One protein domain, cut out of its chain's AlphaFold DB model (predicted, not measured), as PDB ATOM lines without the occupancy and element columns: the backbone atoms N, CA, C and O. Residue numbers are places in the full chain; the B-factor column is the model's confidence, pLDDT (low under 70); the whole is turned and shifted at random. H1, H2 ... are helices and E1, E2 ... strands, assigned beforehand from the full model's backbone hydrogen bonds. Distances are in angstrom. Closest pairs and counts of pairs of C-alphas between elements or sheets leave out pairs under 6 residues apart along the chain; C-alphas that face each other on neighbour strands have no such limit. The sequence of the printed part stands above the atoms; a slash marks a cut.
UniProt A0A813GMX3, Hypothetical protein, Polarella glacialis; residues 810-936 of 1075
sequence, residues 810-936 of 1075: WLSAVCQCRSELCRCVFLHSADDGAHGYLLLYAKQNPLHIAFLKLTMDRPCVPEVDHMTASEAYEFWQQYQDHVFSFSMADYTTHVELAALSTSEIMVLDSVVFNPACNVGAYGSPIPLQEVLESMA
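What this domain is: This is residues 810 to 936 of the 1075 residues of the protein "Hypothetical protein" of Polarella glacialis (UniProt A0A813GMX3). A strongly twisted sheet of eight strands rolls round on itself into a small, loosely closed barrel: E6, E1, E2, E3, E4 and E8 follow one another as neighbours, and E6 comes back near E8. The far half of the long E2 and E3 hairpin reaches out from one end of the barrel, with H1 beside it and E5 along E3, while H2 sits on an arm at the other end; H3 packs beside E6. The printed part has 127 residues, in the order H1 E1 E2 E3 H2 E4 E5 E6 E7 E8 H3. The sheet is branched and antiparallel, and the class is mixed, helices and strands. The whole is compact by its radius of gyration of the C-alphas, 16.0 A, yet elongated, spanning 55 by 32 by 25 A.

How they stand to each other: E1, residues 825 to 828, E2, residues 835 to 844, and E3, residues 847 to 857, form a meander, each strand the antiparallel neighbour of the one before. N 826 and O 837 are 2.9 A apart, and N 838 and O 852 are 2.9 A apart. E2 bends by 63 degrees at residue 840. E6, residues 905 to 908, lies on the other side of E1 from E2, with N 827 and O 906 at 2.8 A. On the other side of E3 from E2 are E5, residues 891 to 893, with N 851 and O 892 at 2.9 A, and E4, residues 882 to 885, with N 855 and O 885 at 2.8 A. E8, residues 918 to 922, pairs with E4 through N 884 and O 919, 2.7 A, and forms a hairpin with E7, residues 910 to 914, through N 912 and O 920, 2.8 A. The closest C-alphas of E6 and E8, Leu 908 and Ala 921, are 6.6 A apart. H1, residues 810 to 816, is on the sheet, its closest C-alphas to E2 being Cys 815 and Ala 842, 5.3 A. H3, residues 928 to 934, is on the sheet too; its closest C-alphas to E6 are Leu 928 and Met 906, 5.5 A. H2, residues 869 to 878, is not on the sheet. In H1, H2 and H3 every O i to N i+4 pair is within hydrogen-bond range.

Where its parts are: H1 begins at C-alpha 810 (175.611, 125.350, 125.454). E3 measures 31.0 A, E2 25.1 A and H2 14.4 A. H3 ends at C-alpha 934 (166.975, 118.693, 135.004).

The domain as a whole: The farthest C-alphas, Asn 845 and His 866, are 55.8 A apart. The printed part has no cut. The links E3 to H2 and E5 to E6 are long. Mean pLDDT of the printed part is 78.1; residues 829 to 834 and 858 to 864 are among those under 70.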
ATOM      1  N   TRP A 810     176.991 125.776 125.240       86.69
ATOM      2  CA  TRP A 810     175.611 125.350 125.454       86.69
ATOM      3  C   TRP A 810     174.908 124.834 124.191       86.69
ATOM      4  O   TRP A 810     173.921 124.102 124.290       86.69
ATOM      5  N   LEU A 811     175.399 125.172 122.989       87.62
ATOM      6  CA  LEU A 811     174.692 124.907 121.731       87.62
ATOM      7  C   LEU A 811     174.454 123.412 121.508       87.62
ATOM      8  O   LEU A 811     173.369 123.012 121.084       87.62
ATOM      9  N   SER A 812     175.461 122.584 121.792       88.19
ATOM     10  CA  SER A 812     175.349 121.133 121.630       88.19
ATOM     11  C   SER A 812     174.313 120.541 122.585       88.19
ATOM     12  O   SER A 812     173.514 119.710 122.159       88.19
ATOM     13  N   ALA A 813     174.301 120.981 123.847       87.69
ATOM     14  CA  ALA A 813     173.357 120.499 124.854       87.69
ATOM     15  C   ALA A 813     171.913 120.877 124.489       87.69
ATOM     16  O   ALA A 813     171.044 120.011 124.432       87.69
ATOM     17  N   VAL A 814     171.672 122.130 124.090       88.88
ATOM     18  CA  VAL A 814     170.343 122.571 123.628       88.88
ATOM     19  C   VAL A 814     169.895 121.807 122.375       88.88
ATOM     20  O   VAL A 814     168.740 121.407 122.269       88.88
ATOM     21  N   CYS A 815     170.800 121.528 121.429       89.31
ATOM     22  CA  CYS A 815     170.466 120.721 120.248       89.31
ATOM     23  C   CYS A 815     170.160 119.246 120.581       89.31
ATOM     24  O   CYS A 815     169.474 118.566 119.804       89.31
ATOM     25  N   GLN A 816     170.686 118.729 121.696       88.31
ATOM     26  CA  GLN A 816     170.378 117.395 122.221       88.31
ATOM     27  C   GLN A 816     168.994 117.354 122.869       88.31
ATOM     28  O   GLN A 816     168.228 116.460 122.526       88.31
ATOM     29  N   CYS A 817     168.646 118.369 123.659       86.31
ATOM     30  CA  CYS A 817     167.352 118.515 124.339       86.31
ATOM     31  C   CYS A 817     166.306 119.293 123.509       86.31
ATOM     32  O   CYS A 817     165.449 119.998 124.038       86.31
ATOM     33  N   ARG A 818     166.405 119.251 122.172       85.81
ATOM     34  CA  ARG A 818     165.597 120.114 121.289       85.81
ATOM     35  C   ARG A 818     164.097 119.823 121.331       85.81
ATOM     36  O   ARG A 818     163.316 120.695 120.965       85.81
ATOM     37  N   SER A 819     163.710 118.595 121.674       77.94
ATOM     38  CA  SER A 819     162.311 118.169 121.768       77.94
ATOM     39  C   SER A 819     161.649 118.750 123.009       77.94
ATOM     40  O   SER A 819     160.496 119.153 122.952       77.94
ATOM     41  N   GLU A 820     162.393 118.830 124.104       80.19
ATOM     42  CA  GLU A 820     161.922 119.291 125.407       80.19
ATOM     43  C   GLU A 820     161.960 120.818 125.502       80.19
ATOM     44  O   GLU A 820     161.104 121.420 126.134       80.19
ATOM     45  N   LEU A 821     162.928 121.447 124.830       83.69
ATOM     46  CA  LEU A 821     163.078 122.902 124.796       83.69
ATOM     47  C   LEU A 821     162.232 123.570 123.704       83.69
ATOM     48  O   LEU A 821     162.205 124.802 123.606       83.69
ATOM     49  N   CYS A 822     161.570 122.791 122.842       70.75
ATOM     50  CA  CYS A 822     160.671 123.371 121.852       70.75
ATOM     51  C   CYS A 822     159.545 124.101 122.600       70.75
ATOM     52  O   CYS A 822     158.918 123.513 123.470       70.75
ATOM     53  N   ARG A 823     159.301 125.377 122.256       73.38
ATOM     54  CA  ARG A 823     158.431 126.337 122.981       73.38
ATOM     55  C   ARG A 823     159.076 127.145 124.099       73.38
ATOM     56  O   ARG A 823     158.381 127.982 124.652       73.38
ATOM     57  N   CYS A 824     160.363 127.005 124.385       87.50
ATOM     58  CA  CYS A 824     160.970 127.849 125.408       87.50
ATOM     59  C   CYS A 824     161.396 129.227 124.872       87.50
ATOM     60  O   CYS A 824     161.924 129.335 123.759       87.50
ATOM     61  N   VAL A 825     161.225 130.275 125.681       88.81
ATOM     62  CA  VAL A 825     161.809 131.606 125.445       88.81
ATOM     63  C   VAL A 825     163.100 131.736 126.240       88.81
ATOM     64  O   VAL A 825     163.123 131.495 127.443       88.81
ATOM     65  N   PHE A 826     164.166 132.128 125.552       89.19
ATOM     66  CA  PHE A 826     165.476 132.404 126.124       89.19
ATOM     67  C   PHE A 826     165.582 133.913 126.377       89.19
ATOM     68  O   PHE A 826     165.234 134.701 125.499       89.19
ATOM     69  N   LEU A 827     166.058 134.323 127.548       84.38
ATOM     70  CA  LEU A 827     166.179 135.723 127.969       84.38
ATOM     71  C   LEU A 827     167.629 136.065 128.318       84.38
ATOM     72  O   LEU A 827     168.367 135.212 128.820       84.38
ATOM     73  N   HIS A 828     168.014 137.325 128.091       73.19
ATOM     74  CA  HIS A 828     169.281 137.868 128.578       73.19
ATOM     75  C   HIS A 828     169.085 138.490 129.975       73.19
ATOM     76  O   HIS A 828     168.649 139.627 130.091       73.19
ATOM     77  N   SER A 829     169.412 137.770 131.052       62.09
ATOM     78  CA  SER A 829     169.191 138.233 132.441       62.09
ATOM     79  C   SER A 829     167.728 138.617 132.789       62.09
ATOM     80  O   SER A 829     166.860 138.768 131.931       62.09
ATOM     81  N   ALA A 830     167.425 138.713 134.083       49.78
ATOM     82  CA  ALA A 830     166.078 138.956 134.608       49.78
ATOM     83  C   ALA A 830     165.705 140.450 134.732       49.78
ATOM     84  O   ALA A 830     164.541 140.759 134.986       49.78
ATOM     85  N   ASP A 831     166.656 141.370 134.531       49.34
ATOM     86  CA  ASP A 831     166.470 142.796 134.821       49.34
ATOM     87  C   ASP A 831     166.226 143.644 133.552       49.34
ATOM     88  O   ASP A 831     167.101 143.807 132.706       49.34
ATOM     89  N   ASP A 832     165.000 144.175 133.476       41.97
ATOM     90  CA  ASP A 832     164.462 145.307 132.699       41.97
ATOM     91  C   ASP A 832     164.832 145.486 131.202       41.97
ATOM     92  O   ASP A 832     165.936 145.868 130.821       41.97
ATOM     93  N   GLY A 833     163.812 145.363 130.334       51.69
ATOM     94  CA  GLY A 833     163.852 145.776 128.916       51.69
ATOM     95  C   GLY A 833     164.375 144.730 127.924       51.69
ATOM     96  O   GLY A 833     164.716 145.077 126.793       51.69
ATOM     97  N   ALA A 834     164.455 143.465 128.345       66.00
ATOM     98  CA  ALA A 834     165.182 142.421 127.640       66.00
ATOM     99  C   ALA A 834     164.532 141.916 126.335       66.00
ATOM    100  O   ALA A 834     163.314 141.758 126.222       66.00
ATOM    101  N   HIS A 835     165.375 141.596 125.350       77.19
ATOM    102  CA  HIS A 835     164.994 140.786 124.196       77.19
ATOM    103  C   HIS A 835     164.821 139.322 124.613       77.19
ATOM    104  O   HIS A 835     165.709 138.737 125.240       77.19
ATOM    105  N   GLY A 836     163.696 138.730 124.218       86.19
ATOM    106  CA  GLY A 836     163.463 137.294 124.310       86.19
ATOM    107  C   GLY A 836     163.760 136.590 122.991       86.19
ATOM    108  O   GLY A 836     163.721 137.189 121.918       86.19
ATOM    109  N   TYR A 837     164.047 135.298 123.059       89.31
ATOM    110  CA  TYR A 837     164.362 134.474 121.898       89.31
ATOM    111  C   TYR A 837     163.576 133.170 121.997       89.31
ATOM    112  O   TYR A 837     163.964 132.245 122.710       89.31
ATOM    113  N   LEU A 838     162.446 133.093 121.297       90.12
ATOM    114  CA  LEU A 838     161.626 131.883 121.258       90.12
ATOM    115  C   LEU A 838     162.297 130.831 120.379       90.12
ATOM    116  O   LEU A 838     162.506 131.064 119.186       90.12
ATOM    117  N   LEU A 839     162.608 129.666 120.945       90.44
ATOM    118  CA  LEU A 839     163.213 128.564 120.204       90.44
ATOM    119  C   LEU A 839     162.218 127.972 119.195       90.44
ATOM    120  O   LEU A 839     161.189 127.410 119.573       90.44
ATOM    121  N   LEU A 840     162.556 128.061 117.904       89.50
ATOM    122  CA  LEU A 840     161.747 127.493 116.821       89.50
ATOM    123  C   LEU A 840     162.207 126.081 116.468       89.50
ATOM    124  O   LEU A 840     161.409 125.149 116.485       89.50
ATOM    125  N   TYR A 841     163.492 125.911 116.144       87.94
ATOM    126  CA  TYR A 841     164.067 124.597 115.854       87.94
ATOM    127  C   TYR A 841     165.568 124.543 116.141       87.94
ATOM    128  O   TYR A 841     166.270 125.558 116.110       87.94
ATOM    129  N   ALA A 842     166.073 123.322 116.334       88.44
ATOM    130  CA  ALA A 842     167.490 123.033 116.514       88.44
ATOM    131  C   ALA A 842     167.930 121.803 115.698       88.44
ATOM    132  O   ALA A 842     167.191 120.828 115.566       88.44
ATOM    133  N   LYS A 843     169.152 121.835 115.158       84.06
ATOM    134  CA  LYS A 843     169.792 120.770 114.371       84.06
ATOM    135  C   LYS A 843     171.065 120.318 115.075       84.06
ATOM    136  O   LYS A 843     171.833 121.148 115.542       84.06
ATOM    137  N   GLN A 844     171.306 119.008 115.104       82.56
ATOM    138  CA  GLN A 844     172.522 118.429 115.691       82.56
ATOM    139  C   GLN A 844     173.691 118.339 114.704       82.56
ATOM    140  O   GLN A 844     174.843 118.317 115.125       82.56
ATOM    141  N   ASN A 845     173.415 118.272 113.400       71.12
ATOM    142  CA  ASN A 845     174.453 118.150 112.383       71.12
ATOM    143  C   ASN A 845     174.052 118.863 111.073       71.12
ATOM    144  O   ASN A 845     173.165 118.373 110.371       71.12
ATOM    145  N   PRO A 846     174.686 120.000 110.733       73.56
ATOM    146  CA  PRO A 846     175.556 120.797 111.605       73.56
ATOM    147  C   PRO A 846     174.769 121.393 112.787       73.56
ATOM    148  O   PRO A 846     173.551 121.561 112.696       73.56
ATOM    149  N   LEU A 847     175.468 121.730 113.878       82.00
ATOM    150  CA  LEU A 847     174.863 122.427 115.015       82.00
ATOM    151  C   LEU A 847     174.282 123.770 114.566       82.00
ATOM    152  O   LEU A 847     174.989 124.636 114.044       82.00
ATOM    153  N   HIS A 848     172.977 123.938 114.749       84.31
ATOM    154  CA  HIS A 848     172.282 125.161 114.376       84.31
ATOM    155  C   HIS A 848     170.989 125.302 115.163       84.31
ATOM    156  O   HIS A 848     170.260 124.334 115.338       84.31
ATOM    157  N   ILE A 849     170.672 126.530 115.552       86.94
ATOM    158  CA  ILE A 849     169.415 126.896 116.194       86.94
ATOM    159  C   ILE A 849     168.868 128.139 115.507       86.94
ATOM    160  O   ILE A 849     169.657 129.038 115.189       86.94
ATOM    161  N   ALA A 850     167.548 128.171 115.326       88.94
ATOM    162  CA  ALA A 850     166.797 129.349 114.926       88.94
ATOM    163  C   ALA A 850     165.839 129.792 116.040       88.94
ATOM    164  O   ALA A 850     165.125 128.970 116.625       88.94
ATOM    165  N   PHE A 851     165.810 131.099 116.279       89.50
ATOM    166  CA  PHE A 851     164.926 131.759 117.231       89.50
ATOM    167  C   PHE A 851     164.021 132.765 116.519       89.50
ATOM    168  O   PHE A 851     164.430 133.363 115.523       89.50
ATOM    169  N   LEU A 852     162.823 132.986 117.054       90.44
ATOM    170  CA  LEU A 852     162.046 134.197 116.797       90.44
ATOM    171  C   LEU A 852     162.446 135.243 117.839       90.44
ATOM    172  O   LEU A 852     162.393 134.960 119.038       90.44
ATOM    173  N   LYS A 853     162.863 136.425 117.381       88.88
ATOM    174  CA  LYS A 853     163.222 137.527 118.268       88.88
ATOM    175  C   LYS A 853     161.961 138.168 118.838       88.88
ATOM    176  O   LYS A 853     161.019 138.472 118.110       88.88
ATOM    177  N   LEU A 854     161.969 138.357 120.146       88.25
ATOM    178  CA  LEU A 854     160.882 138.901 120.937       88.25
ATOM    179  C   LEU A 854     161.350 140.165 121.667       88.25
ATOM    180  O   LEU A 854     162.521 140.296 122.035       88.25
ATOM    181  N   THR A 855     160.418 141.067 121.931       87.00
ATOM    182  CA  THR A 855     160.614 142.260 122.757       87.00
ATOM    183  C   THR A 855     159.694 142.146 123.957       87.00
ATOM    184  O   THR A 855     158.495 141.965 123.781       87.00
ATOM    185  N   MET A 856     160.244 142.192 125.171       83.69
ATOM    186  CA  MET A 856     159.430 142.101 126.380       83.69
ATOM    187  C   MET A 856     158.604 143.377 126.556       83.69
ATOM    188  O   MET A 856     159.154 144.469 126.708       83.69
ATOM    189  N   ASP A 857     157.286 143.224 126.565       78.69
ATOM    190  CA  ASP A 857     156.352 144.283 126.908       78.69
ATOM    191  C   ASP A 857     156.163 144.271 128.428       78.69
ATOM    192  O   ASP A 857     156.017 143.213 129.048       78.69
ATOM    193  N   ARG A 858     156.154 145.446 129.068       65.31
ATOM    194  CA  ARG A 858     155.808 145.513 130.493       65.31
ATOM    195  C   ARG A 858     154.317 145.194 130.641       65.31
ATOM    196  O   ARG A 858     153.510 145.922 130.056       65.31
ATOM    197  N   PRO A 859     153.925 144.161 131.411       60.78
ATOM    198  CA  PRO A 859     152.516 143.904 131.651       60.78
ATOM    199  C   PRO A 859     151.913 145.112 132.378       60.78
ATOM    200  O   PRO A 859     152.386 145.524 133.438       60.78
ATOM    201  N   CYS A 860     150.882 145.718 131.788       54.59
ATOM    202  CA  CYS A 860     150.097 146.744 132.460       54.59
ATOM    203  C   CYS A 860     149.225 146.036 133.497       54.59
ATOM    204  O   CYS A 860     148.236 145.400 133.135       54.59
ATOM    205  N   VAL A 861     149.597 146.114 134.774       61.78
ATOM    206  CA  VAL A 861     148.709 145.686 135.861       61.78
ATOM    207  C   VAL A 861     147.519 146.653 135.859       61.78
ATOM    208  O   VAL A 861     147.741 147.856 136.006       61.78
ATOM    209  N   PRO A 862     146.277 146.192 135.638       58.53
ATOM    210  CA  PRO A 862     145.117 147.066 135.675       58.53
ATOM    211  C   PRO A 862     144.928 147.629 137.078       58.53
ATOM    212  O   PRO A 862     145.268 146.980 138.070       58.53
ATOM    213  N   GLU A 863     144.309 148.803 137.166       62.31
ATOM    214  CA  GLU A 863     143.752 149.302 138.422       62.31
ATOM    215  C   GLU A 863     142.644 148.346 138.892       62.31
ATOM    216  O   GLU A 863     141.496 148.400 138.454       62.31
ATOM    217  N   VAL A 864     143.017 147.421 139.776       65.31
ATOM    218  CA  VAL A 864     142.122 146.417 140.378       65.31
ATOM    219  C   VAL A 864     141.102 147.037 141.335       65.31
ATOM    220  O   VAL A 864     140.125 146.383 141.687       65.31
ATOM    221  N   ASP A 865     141.292 148.302 141.716       70.25
ATOM    222  CA  ASP A 865     140.448 149.023 142.673       70.25
ATOM    223  C   ASP A 865     139.018 149.278 142.156       70.25
ATOM    224  O   ASP A 865     138.121 149.597 142.938       70.25
ATOM    225  N   HIS A 866     138.782 149.109 140.850       73.00
ATOM    226  CA  HIS A 866     137.478 149.300 140.205       73.00
ATOM    227  C   HIS A 866     136.848 148.008 139.668       73.00
ATOM    228  O   HIS A 866     135.758 148.061 139.101       73.00
ATOM    229  N   MET A 867     137.507 146.858 139.839       79.00
ATOM    230  CA  MET A 867     137.015 145.571 139.343       79.00
ATOM    231  C   MET A 867     136.167 144.862 140.396       79.00
ATOM    232  O   MET A 867     136.504 144.824 141.581       79.00
ATOM    233  N   THR A 868     135.079 144.231 139.966       79.50
ATOM    234  CA  THR A 868     134.369 143.260 140.805       79.50
ATOM    235  C   THR A 868     135.255 142.035 141.070       79.50
ATOM    236  O   THR A 868     136.182 141.738 140.317       79.50
ATOM    237  N   ALA A 869     134.965 141.268 142.126       73.00
ATOM    238  CA  ALA A 869     135.732 140.057 142.442       73.00
ATOM    239  C   ALA A 869     135.723 139.020 141.297       73.00
ATOM    240  O   ALA A 869     136.708 138.306 141.121       73.00
ATOM    241  N   SER A 870     134.642 138.967 140.507       71.56
ATOM    242  CA  SER A 870     134.532 138.098 139.326       71.56
ATOM    243  C   SER A 870     135.417 138.589 138.181       71.56
ATOM    244  O   SER A 870     136.172 137.803 137.620       71.56
ATOM    245  N   GLU A 871     135.393 139.891 137.882       71.94
ATOM    246  CA  GLU A 871     136.234 140.495 136.836       71.94
ATOM    247  C   GLU A 871     137.719 140.403 137.188       71.94
ATOM    248  O   GLU A 871     138.539 140.060 136.340       71.94
ATOM    249  N   ALA A 872     138.073 140.630 138.457       69.25
ATOM    250  CA  ALA A 872     139.432 140.428 138.934       69.25
ATOM    251  C   ALA A 872     139.848 138.954 138.798       69.25
ATOM    252  O   ALA A 872     140.947 138.668 138.333       69.25
ATOM    253  N   TYR A 873     138.982 138.002 139.166       69.69
ATOM    254  CA  TYR A 873     139.272 136.571 139.039       69.69
ATOM    255  C   TYR A 873     139.475 136.136 137.579       69.69
ATOM    256  O   TYR A 873     140.451 135.449 137.278       69.69
ATOM    257  N   GLU A 874     138.601 136.563 136.667       67.19
ATOM    258  CA  GLU A 874     138.726 136.300 135.228       67.19
ATOM    259  C   GLU A 874     139.983 136.948 134.635       67.19
ATOM    260  O   GLU A 874     140.704 136.310 133.865       67.19
ATOM    261  N   PHE A 875     140.308 138.172 135.058       70.88
ATOM    262  CA  PHE A 875     141.542 138.847 134.675       70.88
ATOM    263  C   PHE A 875     142.781 138.062 135.129       70.88
ATOM    264  O   PHE A 875     143.652 137.751 134.318       70.88
ATOM    265  N   TRP A 876     142.851 137.665 136.403       70.50
ATOM    266  CA  TRP A 876     143.980 136.897 136.946       70.50
ATOM    267  C   TRP A 876     144.074 135.475 136.379       70.50
ATOM    268  O   TRP A 876     145.157 134.886 136.370       70.50
ATOM    269  N   GLN A 877     142.972 134.909 135.878       64.94
ATOM    270  CA  GLN A 877     142.993 133.653 135.127       64.94
ATOM    271  C   GLN A 877     143.772 133.786 133.811       64.94
ATOM    272  O   GLN A 877     144.489 132.850 133.452       64.94
ATOM    273  N   GLN A 878     143.674 134.947 133.155       64.94
ATOM    274  CA  GLN A 878     144.292 135.267 131.862       64.94
ATOM    275  C   GLN A 878     145.615 136.045 131.978       64.94
ATOM    276  O   GLN A 878     146.316 136.212 130.979       64.94
ATOM    277  N   TYR A 879     145.960 136.525 133.177       73.25
ATOM    278  CA  TYR A 879     147.176 137.290 133.427       73.25
ATOM    279  C   TYR A 879     148.427 136.450 133.161       73.25
ATOM    280  O   TYR A 879     148.568 135.335 133.662       73.25
ATOM    281  N   GLN A 880     149.345 137.018 132.384       75.69
ATOM    282  CA  GLN A 880     150.619 136.411 132.022       75.69
ATOM    283  C   GLN A 880     151.746 137.195 132.682       75.69
ATOM    284  O   GLN A 880     151.793 138.421 132.576       75.69
ATOM    285  N   ASP A 881     152.652 136.479 133.346       74.56
ATOM    286  CA  ASP A 881     153.775 137.080 134.072       74.56
ATOM    287  C   ASP A 881     154.724 137.822 133.121       74.56
ATOM    288  O   ASP A 881     155.287 138.861 133.471       74.56
ATOM    289  N   HIS A 882     154.843 137.317 131.892       80.88
ATOM    290  CA  HIS A 882     155.644 137.907 130.831       80.88
ATOM    291  C   HIS A 882     154.840 137.968 129.535       80.88
ATOM    292  O   HIS A 882     154.288 136.962 129.089       80.88
ATOM    293  N   VAL A 883     154.810 139.137 128.900       84.12
ATOM    294  CA  VAL A 883     154.222 139.328 127.572       84.12
ATOM    295  C   VAL A 883     155.304 139.868 126.657       84.12
ATOM    296  O   VAL A 883     156.088 140.731 127.044       84.12
ATOM    297  N   PHE A 884     155.366 139.345 125.443       87.06
ATOM    298  CA  PHE A 884     156.329 139.748 124.443       87.06
ATOM    299  C   PHE A 884     155.632 140.121 123.143       87.06
ATOM    300  O   PHE A 884     154.811 139.351 122.647       87.06
ATOM    301  N   SER A 885     156.029 141.234 122.545       87.12
ATOM    302  CA  SER A 885     155.692 141.585 121.170       87.12
ATOM    303  C   SER A 885     156.789 141.111 120.213       87.12
ATOM    304  O   SER A 885     157.943 140.904 120.603       87.12
ATOM    305  N   PHE A 886     156.459 140.907 118.937       87.94
ATOM    306  CA  PHE A 886     157.463 140.556 117.930       87.94
ATOM    307  C   PHE A 886     157.115 141.053 116.528       87.94
ATOM    308  O   PHE A 886     155.962 141.315 116.188       87.94
ATOM    309  N   SER A 887     158.143 141.146 115.685       85.56
ATOM    310  CA  SER A 887     157.992 141.434 114.258       85.56
ATOM    311  C   SER A 887     157.912 140.149 113.437       85.56
ATOM    312  O   SER A 887     158.652 139.190 113.664       85.56
ATOM    313  N   MET A 888     157.027 140.129 112.435       85.38
ATOM    314  CA  MET A 888     156.863 138.963 111.564       85.38
ATOM    315  C   MET A 888     158.162 138.609 110.843       85.38
ATOM    316  O   MET A 888     158.775 139.447 110.176       85.38
ATOM    317  N   ALA A 889     158.521 137.329 110.937       82.19
ATOM    318  CA  ALA A 889     159.728 136.753 110.363       82.19
ATOM    319  C   ALA A 889     161.042 137.430 110.807       82.19
ATOM    320  O   ALA A 889     162.019 137.430 110.056       82.19
ATOM    321  N   ASP A 890     161.082 137.992 112.020       86.19
ATOM    322  CA  ASP A 890     162.319 138.483 112.635       86.19
ATOM    323  C   ASP A 890     163.088 137.329 113.295       86.19
ATOM    324  O   ASP A 890     163.060 137.107 114.509       86.19
ATOM    325  N   TYR A 891     163.699 136.504 112.446       89.06
ATOM    326  CA  TYR A 891     164.412 135.307 112.876       89.06
ATOM    327  C   TYR A 891     165.887 135.579 113.146       89.06
ATOM    328  O   TYR A 891     166.569 136.294 112.408       89.06
ATOM    329  N   THR A 892     166.425 134.901 114.147       84.50
ATOM    330  CA  THR A 892     167.844 134.954 114.481       84.50
ATOM    331  C   THR A 892     168.401 133.568 114.791       84.50
ATOM    332  O   THR A 892     167.696 132.563 114.722       84.50
ATOM    333  N   THR A 893     169.700 133.483 115.061       83.88
ATOM    334  CA  THR A 893     170.406 132.227 115.325       83.88
ATOM    335  C   THR A 893     171.222 132.325 116.605       83.88
ATOM    336  O   THR A 893     171.454 133.414 117.119       83.88
ATOM    337  N   HIS A 894     171.761 131.193 117.057       77.81
ATOM    338  CA  HIS A 894     172.702 131.113 118.184       77.81
ATOM    339  C   HIS A 894     173.880 132.105 118.148       77.81
ATOM    340  O   HIS A 894     174.507 132.311 119.176       77.81
ATOM    341  N   VAL A 895     174.203 132.706 116.996       73.31
ATOM    342  CA  VAL A 895     175.279 133.704 116.875       73.31
ATOM    343  C   VAL A 895     175.017 134.943 117.732       73.31
ATOM    344  O   VAL A 895     175.960 135.471 118.304       73.31
ATOM    345  N   GLU A 896     173.765 135.386 117.865       69.19
ATOM    346  CA  GLU A 896     173.445 136.557 118.700       69.19
ATOM    347  C   GLU A 896     173.553 136.261 120.200       69.19
ATOM    348  O   GLU A 896     173.839 137.157 120.984       69.19
ATOM    349  N   LEU A 897     173.402 134.994 120.591       68.56
ATOM    350  CA  LEU A 897     173.517 134.526 121.976       68.56
ATOM    351  C   LEU A 897     174.897 133.917 122.280       68.56
ATOM    352  O   LEU A 897     175.095 133.313 123.332       68.56
ATOM    353  N   ALA A 898     175.854 134.028 121.354       64.12
ATOM    354  CA  ALA A 898     177.086 133.250 121.417       64.12
ATOM    355  C   ALA A 898     178.055 133.673 122.528       64.12
ATOM    356  O   ALA A 898     178.921 132.885 122.901       64.12
ATOM    357  N   ALA A 899     177.912 134.898 123.036       64.88
ATOM    358  CA  ALA A 899     178.745 135.437 124.105       64.88
ATOM    359  C   ALA A 899     178.264 135.053 125.518       64.88
ATOM    360  O   ALA A 899     178.998 135.295 126.468       64.88
ATOM    361  N   LEU A 900     177.061 134.481 125.656       70.94
ATOM    362  CA  LEU A 900     176.446 134.189 126.953       70.94
ATOM    363  C   LEU A 900     176.745 132.758 127.417       70.94
ATOM    364  O   LEU A 900     176.695 131.805 126.629       70.94
ATOM    365  N   SER A 901     177.011 132.613 128.712       77.75
ATOM    366  CA  SER A 901     177.134 131.332 129.411       77.75
ATOM    367  C   SER A 901     175.764 130.730 129.763       77.75
ATOM    368  O   SER A 901     174.732 131.400 129.722       77.75
ATOM    369  N   THR A 902     175.724 129.442 130.124       78.44
ATOM    370  CA  THR A 902     174.477 128.743 130.504       78.44
ATOM    371  C   THR A 902     173.799 129.305 131.752       78.44
ATOM    372  O   THR A 902     172.604 129.092 131.926       78.44
ATOM    373  N   SER A 903     174.538 129.981 132.631       77.62
ATOM    374  CA  SER A 903     174.001 130.601 133.849       77.62
ATOM    375  C   SER A 903     173.418 131.995 133.600       77.62
ATOM    376  O   SER A 903     172.583 132.447 134.373       77.62
ATOM    377  N   GLU A 904     173.833 132.672 132.525       78.31
ATOM    378  CA  GLU A 904     173.332 134.003 132.140       78.31
ATOM    379  C   GLU A 904     172.065 133.936 131.279       78.31
ATOM    380  O   GLU A 904     171.303 134.903 131.194       78.31
ATOM    381  N   ILE A 905     171.847 132.798 130.619       85.88
ATOM    382  CA  ILE A 905     170.650 132.547 129.825       85.88
ATOM    383  C   ILE A 905     169.546 132.071 130.762       85.88
ATOM    384  O   ILE A 905     169.667 131.010 131.368       85.88
ATOM    385  N   MET A 906     168.443 132.812 130.814       86.62
ATOM    386  CA  MET A 906     167.239 132.389 131.531       86.62
ATOM    387  C   MET A 906     166.216 131.810 130.553       86.62
ATOM    388  O   MET A 906     166.143 132.237 129.402       86.62
ATOM    389  N   VAL A 907     165.425 130.839 130.997       88.56
ATOM    390  CA  VAL A 907     164.488 130.070 130.176       88.56
ATOM    391  C   VAL A 907     163.088 130.137 130.782       88.56
ATOM    392  O   VAL A 907     162.914 129.947 131.984       88.56
ATOM    393  N   LEU A 908     162.095 130.378 129.928       87.31
ATOM    394  CA  LEU A 908     160.666 130.266 130.226       87.31
ATOM    395  C   LEU A 908     160.076 129.133 129.379       87.31
ATOM    396  O   LEU A 908     160.217 129.170 128.158       87.31
ATOM    397  N   ASP A 909     159.435 128.141 129.999       76.44
ATOM    398  CA  ASP A 909     158.992 126.889 129.355       76.44
ATOM    399  C   ASP A 909     157.494 126.849 128.983       76.44
ATOM    400  O   ASP A 909     157.068 126.050 128.148       76.44
ATOM    401  N   SER A 910     156.695 127.759 129.542       74.00
ATOM    402  CA  SER A 910     155.230 127.753 129.458       74.00
ATOM    403  C   SER A 910     154.707 128.875 128.564       74.00
ATOM    404  O   SER A 910     154.052 129.812 129.021       74.00
ATOM    405  N   VAL A 911     155.043 128.796 127.277       78.94
ATOM    406  CA  VAL A 911     154.846 129.884 126.312       78.94
ATOM    407  C   VAL A 911     153.586 129.684 125.463       78.94
ATOM    408  O   VAL A 911     153.346 128.605 124.919       78.94
ATOM    409  N   VAL A 912     152.792 130.745 125.301       77.50
ATOM    410  CA  VAL A 912     151.515 130.753 124.573       77.50
ATOM    411  C   VAL A 912     151.492 131.887 123.552       77.50
ATOM    412  O   VAL A 912     151.851 133.016 123.858       77.50
ATOM    413  N   PHE A 913     151.040 131.618 122.326       78.00
ATOM    414  CA  PHE A 913     150.796 132.678 121.341       78.00
ATOM    415  C   PHE A 913     149.427 133.316 121.578       78.00
ATOM    416  O   PHE A 913     148.394 132.655 121.456       78.00
ATOM    417  N   ASN A 914     149.424 134.614 121.850       72.38
ATOM    418  CA  ASN A 914     148.222 135.411 122.041       72.38
ATOM    419  C   ASN A 914     147.717 136.002 120.709       72.38
ATOM    420  O   ASN A 914     148.429 136.019 119.696       72.38
ATOM    421  N   PRO A 915     146.479 136.524 120.683       62.56
ATOM    422  CA  PRO A 915     146.041 137.457 119.650       62.56
ATOM    423  C   PRO A 915     146.979 138.676 119.528       62.56
ATOM    424  O   PRO A 915     147.707 138.999 120.462       62.56
ATOM    425  N   ALA A 916     146.954 139.355 118.375       65.69
ATOM    426  CA  ALA A 916     147.733 140.573 118.093       65.69
ATOM    427  C   ALA A 916     149.272 140.426 118.033       65.69
ATOM    428  O   ALA A 916     149.982 141.405 118.229       65.69
ATOM    429  N   CYS A 917     149.789 139.249 117.660       69.25
ATOM    430  CA  CYS A 917     151.235 139.006 117.488       69.25
ATOM    431  C   CYS A 917     152.038 139.125 118.792       69.25
ATOM    432  O   CYS A 917     153.187 139.566 118.783       69.25
ATOM    433  N   ASN A 918     151.433 138.692 119.898       81.50
ATOM    434  CA  ASN A 918     152.086 138.644 121.196       81.50
ATOM    435  C   ASN A 918     152.330 137.199 121.634       81.50
ATOM    436  O   ASN A 918     151.606 136.276 121.256       81.50
ATOM    437  N   VAL A 919     153.348 137.007 122.457       83.88
ATOM    438  CA  VAL A 919     153.695 135.745 123.100       83.88
ATOM    439  C   VAL A 919     153.620 135.961 124.604       83.88
ATOM    440  O   VAL A 919     154.275 136.846 125.132       83.88
ATOM    441  N   GLY A 920     152.802 135.179 125.291       83.31
ATOM    442  CA  GLY A 920     152.734 135.140 126.744       83.31
ATOM    443  C   GLY A 920     153.601 134.030 127.309       83.31
ATOM    444  O   GLY A 920     153.741 132.983 126.680       83.31
ATOM    445  N   ALA A 921     154.141 134.219 128.503       83.75
ATOM    446  CA  ALA A 921     154.757 133.156 129.279       83.75
ATOM    447  C   ALA A 921     154.366 133.267 130.757       83.75
ATOM    448  O   ALA A 921     154.155 134.366 131.278       83.75
ATOM    449  N   TYR A 922     154.265 132.111 131.410       78.50
ATOM    450  CA  TYR A 922     153.935 131.990 132.830       78.50
ATOM    451  C   TYR A 922     155.156 131.548 133.637       78.50
ATOM    452  O   TYR A 922     156.001 130.806 133.132       78.50
ATOM    453  N   GLY A 923     155.193 131.933 134.910       76.62
ATOM    454  CA  GLY A 923     156.224 131.523 135.855       76.62
ATOM    455  C   GLY A 923     157.469 132.407 135.830       76.62
ATOM    456  O   GLY A 923     157.593 133.344 135.048       76.62
ATOM    457  N   SER A 924     158.395 132.112 136.741       79.81
ATOM    458  CA  SER A 924     159.666 132.831 136.846       79.81
ATOM    459  C   SER A 924     160.723 132.206 135.926       79.81
ATOM    460  O   SER A 924     160.779 130.978 135.842       79.81
ATOM    461  N   PRO A 925     161.587 133.010 135.279       84.44
ATOM    462  CA  PRO A 925     162.669 132.486 134.453       84.44
ATOM    463  C   PRO A 925     163.618 131.581 135.255       84.44
ATOM    464  O   PRO A 925     163.999 131.925 136.374       84.44
ATOM    465  N   ILE A 926     164.036 130.458 134.665       86.50
ATOM    466  CA  ILE A 926     164.961 129.479 135.265       86.50
ATOM    467  C   ILE A 926     166.291 129.504 134.492       86.50
ATOM    468  O   ILE A 926     166.250 129.547 133.262       86.50
ATOM    469  N   PRO A 927     167.473 129.466 135.136       88.56
ATOM    470  CA  PRO A 927     168.745 129.408 134.414       88.56
ATOM    471  C   PRO A 927     168.814 128.204 133.463       88.56
ATOM    472  O   PRO A 927     168.464 127.084 133.836       88.56
ATOM    473  N   LEU A 928     169.319 128.400 132.241       87.25
ATOM    474  CA  LEU A 928     169.440 127.344 131.229       87.25
ATOM    475  C   LEU A 928     170.266 126.165 131.753       87.25
ATOM    476  O   LEU A 928     169.975 125.022 131.416       87.25
ATOM    477  N   GLN A 929     171.273 126.432 132.587       87.62
ATOM    478  CA  GLN A 929     172.037 125.387 133.260       87.62
ATOM    479  C   GLN A 929     171.139 124.442 134.072       87.62
ATOM    480  O   GLN A 929     171.211 123.233 133.872       87.62
ATOM    481  N   GLU A 930     170.266 124.977 134.926       86.56
ATOM    482  CA  GLU A 930     169.355 124.175 135.752       86.56
ATOM    483  C   GLU A 930     168.355 123.401 134.886       86.56
ATOM    484  O   GLU A 930     168.092 122.222 135.129       86.56
ATOM    485  N   VAL A 931     167.850 124.029 133.818       86.62
ATOM    486  CA  VAL A 931     166.962 123.365 132.854       86.62
ATOM    487  C   VAL A 931     167.674 122.183 132.194       86.62
ATOM    488  O   VAL A 931     167.147 121.072 132.199       86.62
ATOM    489  N   LEU A 932     168.890 122.378 131.683       87.19
ATOM    490  CA  LEU A 932     169.673 121.316 131.046       87.19
ATOM    491  C   LEU A 932     170.078 120.210 132.033       87.19
ATOM    492  O   LEU A 932     170.085 119.042 131.652       87.19
ATOM    493  N   GLU A 933     170.385 120.546 133.289       85.19
ATOM    494  CA  GLU A 933     170.676 119.576 134.352       85.19
ATOM    495  C   GLU A 933     169.433 118.754 134.724       85.19
ATOM    496  O   GLU A 933     169.530 117.538 134.899       85.19
ATOM    497  N   SER A 934     168.252 119.380 134.762       80.94
ATOM    498  CA  SER A 934     166.975 118.693 135.004       80.94
ATOM    499  C   SER A 934     166.555 117.782 133.843       80.94
ATOM    500  O   SER A 934     165.956 116.728 134.057       80.94
ATOM    501  N   MET A 935     166.909 118.168 132.612       76.12
ATOM    502  CA  MET A 935     166.639 117.425 131.378       76.12
ATOM    503  C   MET A 935     167.747 116.427 131.030       76.12
ATOM    504  O   MET A 935     167.624 115.699 130.039       76.12
ATOM    505  N   ALA A 936     168.836 116.387 131.807       55.31
ATOM    506  CA  ALA A 936     169.979 115.541 131.519       55.31
ATOM    507  C   ALA A 936     169.522 114.077 131.381       55.31
ATOM    508  O   ALA A 936     168.872 113.530 132.278       55.31
TER     509      ALA A 936